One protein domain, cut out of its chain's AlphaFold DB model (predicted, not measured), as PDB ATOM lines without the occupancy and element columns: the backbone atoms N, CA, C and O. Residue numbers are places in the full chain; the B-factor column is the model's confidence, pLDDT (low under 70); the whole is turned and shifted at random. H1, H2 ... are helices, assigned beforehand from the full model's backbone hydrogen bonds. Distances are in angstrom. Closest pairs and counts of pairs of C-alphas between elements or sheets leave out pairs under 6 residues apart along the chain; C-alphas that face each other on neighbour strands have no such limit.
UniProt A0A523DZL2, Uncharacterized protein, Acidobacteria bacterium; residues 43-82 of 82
ATOM      1  N   PRO A  43     -28.007  -3.573  32.557       92.12
ATOM      2  CA  PRO A  43     -28.235  -2.502  33.521       92.12
ATOM      3  C   PRO A  43     -27.340  -2.647  34.760       92.12
ATOM      4  O   PRO A  43     -27.136  -3.749  35.275       92.12
ATOM      5  N   LYS A  44     -26.850  -1.522  35.298       89.56
ATOM      6  CA  LYS A  44     -25.952  -1.508  36.472       89.56
ATOM      7  C   LYS A  44     -26.563  -2.208  37.695       89.56
ATOM      8  O   LYS A  44     -25.858  -2.920  38.408       89.56
ATOM      9  N   SER A  45     -27.867  -2.034  37.916       91.38
ATOM     10  CA  SER A  45     -28.612  -2.673  39.008       91.38
ATOM     11  C   SER A  45     -28.569  -4.200  38.914       91.38
ATOM     12  O   SER A  45     -28.266  -4.875  39.898       91.38
ATOM     13  N   MET A  46     -28.778  -4.740  37.713       90.06
ATOM     14  CA  MET A  46     -28.748  -6.175  37.440       90.06
ATOM     15  C   MET A  46     -27.348  -6.762  37.657       90.06
ATOM     16  O   MET A  46     -27.211  -7.798  38.306       90.06
ATOM     17  N   VAL A  47     -26.288  -6.076  37.208       89.50
ATOM     18  CA  VAL A  47     -24.895  -6.506  37.453       89.50
ATOM     19  C   VAL A  47     -24.584  -6.566  38.952       89.50
ATOM     20  O   VAL A  47     -23.915  -7.491  39.417       89.50
ATOM     21  N   GLY A  48     -25.097  -5.606  39.728       90.69
ATOM     22  CA  GLY A  48     -24.976  -5.609  41.186       90.69
ATOM     23  C   GLY A  48     -25.621  -6.839  41.830       90.69
ATOM     24  O   GLY A  48     -25.016  -7.462  42.704       90.69
ATOM     25  N   GLN A  49     -26.810  -7.228  41.366       91.12
ATOM     26  CA  GLN A  49     -27.502  -8.430  41.839       91.12
ATOM     27  C   GLN A  49     -26.756  -9.712  41.441       91.12
ATOM     28  O   GLN A  49     -26.489 -10.550  42.299       91.12
ATOM     29  N   LEU A  50     -26.319  -9.822  40.182       89.94
ATOM     30  CA  LEU A  50     -25.512 -10.944  39.679       89.94
ATOM     31  C   LEU A  50     -24.252 -11.167  40.523       89.94
ATOM     32  O   LEU A  50     -23.932 -12.298  40.878       89.94
ATOM     33  N   ARG A  51     -23.555 -10.087  40.900       88.38
ATOM     34  CA  ARG A  51     -22.381 -10.161  41.782       88.38
ATOM     35  C   ARG A  51     -22.709 -10.706  43.169       88.38
ATOM     36  O   ARG A  51     -21.904 -11.457  43.712       88.38
ATOM     37  N   ARG A  52     -23.855 -10.334  43.751       90.19
ATOM     38  CA  ARG A  52     -24.287 -10.864  45.056       90.19
ATOM     39  C   ARG A  52     -24.553 -12.362  44.965       90.19
ATOM     40  O   ARG A  52     -23.994 -13.112  45.753       90.19
ATOM     41  N   VAL A  53     -25.313 -12.788  43.957       90.06
ATOM     42  CA  VAL A  53     -25.623 -14.209  43.735       90.06
ATOM     43  C   VAL A  53     -24.351 -15.027  43.510       90.06
ATOM     44  O   VAL A  53     -24.204 -16.099  44.090       90.06
ATOM     45  N   ALA A  54     -23.411 -14.509  42.719       89.06
ATOM     46  CA  ALA A  54     -22.147 -15.182  42.435       89.06
ATOM     47  C   ALA A  54     -21.299 -15.398  43.702       89.06
ATOM     48  O   ALA A  54     -20.773 -16.487  43.907       89.06
ATOM     49  N   ARG A  55     -21.249 -14.400  44.597       87.44
ATOM     50  CA  ARG A  55     -20.570 -14.522  45.899       87.44
ATOM     51  C   ARG A  55     -21.214 -15.576  46.795       87.44
ATOM     52  O   ARG A  55     -20.503 -16.323  47.448       87.44
ATOM     53  N   THR A  56     -22.543 -15.640  46.823       85.81
ATOM     54  CA  THR A  56     -23.267 -16.607  47.658       85.81
ATOM     55  C   THR A  56     -23.135 -18.042  47.143       85.81
ATOM     56  O   THR A  56     -23.111 -18.966  47.948       85.81
ATOM     57  N   LYS A  57     -23.044 -18.247  45.820       77.75
ATOM     58  CA  LYS A  57     -23.010 -19.586  45.204       77.75
ATOM     59  C   LYS A  57     -21.658 -20.312  45.254       77.75
ATOM     60  O   LYS A  57     -21.644 -21.500  44.957       77.75
ATOM     61  N   GLY A  58     -20.563 -19.653  45.634       65.00
ATOM     62  CA  GLY A  58     -19.261 -20.307  45.817       65.00
ATOM     63  C   GLY A  58     -18.233 -19.906  44.764       65.00
ATOM     64  O   GLY A  58     -18.107 -20.552  43.730       65.00
ATOM     65  N   ASP A  59     -17.517 -18.816  45.051       72.06
ATOM     66  CA  ASP A  59     -16.249 -18.401  44.423       72.06
ATOM     67  C   ASP A  59     -16.200 -18.296  42.889       72.06
ATOM     68  O   ASP A  59     -15.133 -18.166  42.288       72.06
ATOM     69  N   ILE A  60     -17.352 -18.263  42.225       83.12
ATOM     70  CA  ILE A  60     -17.437 -18.002  40.791       83.12
ATOM     71  C   ILE A  60     -17.630 -16.510  40.524       83.12
ATOM     72  O   ILE A  60     -18.390 -15.811  41.193       83.12
ATOM     73  N   GLY A  61     -16.954 -15.993  39.499       87.19
ATOM     74  CA  GLY A  61     -17.179 -14.631  39.026       87.19
ATOM     75  C   GLY A  61     -18.577 -14.470  38.422       87.19
ATOM     76  O   GLY A  61     -19.114 -15.391  37.806       87.19
ATOM     77  N   TYR A  62     -19.156 -13.268  38.517       88.50
ATOM     78  CA  TYR A  62     -20.478 -12.977  37.937       88.50
ATOM     79  C   TYR A  62     -20.535 -13.235  36.420       88.50
ATOM     80  O   TYR A  62     -21.578 -13.614  35.896       88.50
ATOM     81  N   GLN A  63     -19.411 -13.059  35.715       86.50
ATOM     82  CA  GLN A  63     -19.299 -13.354  34.285       86.50
ATOM     83  C   GLN A  63     -19.388 -14.858  34.010       86.50
ATOM     84  O   GLN A  63     -20.052 -15.266  33.063       86.50
ATOM     85  N   THR A  64     -18.751 -15.682  34.845       87.00
ATOM     86  CA  THR A  64     -18.823 -17.146  34.752       87.00
ATOM     87  C   THR A  64     -20.235 -17.630  35.055       87.00
ATOM     88  O   THR A  64     -20.789 -18.403  34.280       87.00
ATOM     89  N   LEU A  65     -20.853 -17.104  36.119       88.81
ATOM     90  CA  LEU A  65     -22.240 -17.416  36.467       88.81
ATOM     91  C   LEU A  65     -23.199 -17.102  35.310       88.81
ATOM     92  O   LEU A  65     -24.040 -17.927  34.965       88.81
ATOM     93  N   LEU A  66     -23.048 -15.930  34.689       89.31
ATOM     94  CA  LEU A  66     -23.890 -15.523  33.568       89.31
ATOM     95  C   LEU A  66     -23.771 -16.488  32.382       89.31
ATOM     96  O   LEU A  66     -24.783 -16.847  31.787       89.31
ATOM     97  N   LYS A  67     -22.554 -16.938  32.053       86.44
ATOM     98  CA  LYS A  67     -22.333 -17.917  30.978       86.44
ATOM     99  C   LYS A  67     -23.055 -19.235  31.255       86.44
ATOM    100  O   LYS A  67     -23.702 -19.757  30.353       86.44
ATOM    101  N   ILE A  68     -22.980 -19.728  32.492       88.94
ATOM    102  CA  ILE A  68     -23.665 -20.960  32.910       88.94
ATOM    103  C   ILE A  68     -25.180 -20.802  32.742       88.94
ATOM    104  O   ILE A  68     -25.813 -21.630  32.097       88.94
ATOM    105  N   TRP A  69     -25.761 -19.702  33.231       91.00
ATOM    106  CA  TRP A  69     -27.202 -19.452  33.106       91.00
ATOM    107  C   TRP A  69     -27.689 -19.355  31.662       91.00
ATOM    108  O   TRP A  69     -28.769 -19.854  31.346       91.00
ATOM    109  N   ILE A  70     -26.913 -18.719  30.782       90.50
ATOM    110  CA  ILE A  70     -27.252 -18.637  29.357       90.50
ATOM    111  C   ILE A  70     -27.230 -20.034  28.731       90.50
ATOM    112  O   ILE A  70     -28.175 -20.382  28.028       90.50
ATOM    113  N   ALA A  71     -26.201 -20.839  29.014       89.38
ATOM    114  CA  ALA A  71     -26.099 -22.207  28.508       89.38
ATOM    115  C   ALA A  71     -27.281 -23.072  28.976       89.38
ATOM    116  O   ALA A  71     -27.977 -23.662  28.153       89.38
ATOM    117  N   GLU A  72     -27.586 -23.052  30.278       91.88
ATOM    118  CA  GLU A  72     -28.726 -23.775  30.854       91.88
ATOM    119  C   GLU A  72     -30.060 -23.355  30.227       91.88
ATOM    120  O   GLU A  72     -30.943 -24.188  30.002       91.88
ATOM    121  N   ARG A  73     -30.249 -22.054  29.963       92.00
ATOM    122  CA  ARG A  73     -31.481 -21.568  29.339       92.00
ATOM    123  C   ARG A  73     -31.567 -21.989  27.878       92.00
ATOM    124  O   ARG A  73     -32.639 -22.404  27.452       92.00
ATOM    125  N   LEU A  74     -30.464 -21.913  27.140       91.44
ATOM    126  CA  LEU A  74     -30.411 -22.301  25.735       91.44
ATOM    127  C   LEU A  74     -30.741 -23.786  25.554       91.44
ATOM    128  O   LEU A  74     -31.583 -24.126  24.728       91.44
ATOM    129  N   GLU A  75     -30.157 -24.661  26.377       91.31
ATOM    130  CA  GLU A  75     -30.475 -26.094  26.364       91.31
ATOM    131  C   GLU A  75     -31.963 -26.359  26.611       91.31
ATOM    132  O   GLU A  75     -32.560 -27.221  25.964       91.31
ATOM    133  N   LYS A  76     -32.580 -25.615  27.536       92.69
ATOM    134  CA  LYS A  76     -34.013 -25.741  27.829       92.69
ATOM    135  C   LYS A  76     -34.893 -25.303  26.661       92.69
ATOM    136  O   LYS A  76     -35.905 -25.950  26.422       92.69
ATOM    137  N   GLU A  77     -34.548 -24.226  25.958       91.75
ATOM    138  CA  GLU A  77     -35.333 -23.755  24.805       91.75
ATOM    139  C   GLU A  77     -35.173 -24.677  23.587       91.75
ATOM    140  O   GLU A  77     -36.153 -24.974  22.904       91.75
ATOM    141  N   LEU A  78     -33.971 -25.214  23.358       89.81
ATOM    142  CA  LEU A  78     -33.731 -26.193  22.294       89.81
ATOM    143  C   LEU A  78     -34.536 -27.479  22.519       89.81
ATOM    144  O   LEU A  78     -35.177 -27.967  21.595       89.81
ATOM    145  N   LYS A  79     -34.583 -27.980  23.761       84.19
ATOM    146  CA  LYS A  79     -35.375 -29.168  24.134       84.19
ATOM    147  C   LYS A  79     -36.892 -28.973  24.059       84.19
ATOM    148  O   LYS A  79     -37.611 -29.956  24.092       84.19
ATOM    149  N   LYS A  80     -37.385 -27.732  24.038       76.38
ATOM    150  CA  LYS A  80     -38.820 -27.434  23.878       76.38
ATOM    151  C   LYS A  80     -39.252 -27.332  22.419       76.38
ATOM    152  O   LYS A  80     -40.447 -27.358  22.148       76.38
ATOM    153  N   THR A  81     -38.295 -27.115  21.523       66.06
ATOM    154  CA  THR A  81     -38.552 -26.827  20.107       66.06
ATOM    155  C   THR A  81     -38.376 -28.073  19.226       66.06
ATOM    156  O   THR A  81     -38.793 -28.051  18.072       66.06
ATOM    157  N   GLY A  82     -37.780 -29.148  19.756       51.47
ATOM    158  CA  GLY A  82     -37.738 -30.479  19.136       51.47
ATOM    159  C   GLY A  82     -38.699 -31.435  19.821       51.47
ATOM    160  O   GLY A  82     -39.246 -32.297  19.105       51.47
TER     161      GLY A  82
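Overview. This is residues 43 to 82 of the 82 residues of an uncharacterized protein of Acidobacteria bacterium (UniProt A0A523DZL2). Two helices make a T: H1 is the crossbar, and the longer H2 begins beside its middle and runs off as the stem, whose residues 67 to 82 stick out. A tight link folds the chain back from the end of H1 to the start of H2. The printed part has 40 residues with two named helices, H1 then H2, and no named strand; its class is all helix. It is loose, with a radius of gyration of the C-alphas of 12.3 A, and flat, spanning 35 by 23 by 12 A.

Arrangement. H1, residues 44 to 57, and H2, residues 62 to 81, are about perpendicular, at 88 degrees. They touch, H2 with residues 62 to 66 alone; the closest C-alphas are those of Arg 51 and Tyr 62, 5.1 A apart. In both helices every O i to N i+4 pair is within hydrogen-bond range.

Along the chain. H1 begins at C-alpha 44 (-25.952, -1.508, 36.472) and measures 20.3 A from first to last C-alpha. H2 measures 28.9 A and ends at C-alpha 81 (-38.552, -26.827, 20.107).

Size, cuts and confidence. The C-alphas farthest apart, those of Lys 44 and Gly 82, are 35.8 A apart. The printed part has no cut. Residues 58, 81 and 82 have pLDDT under 70.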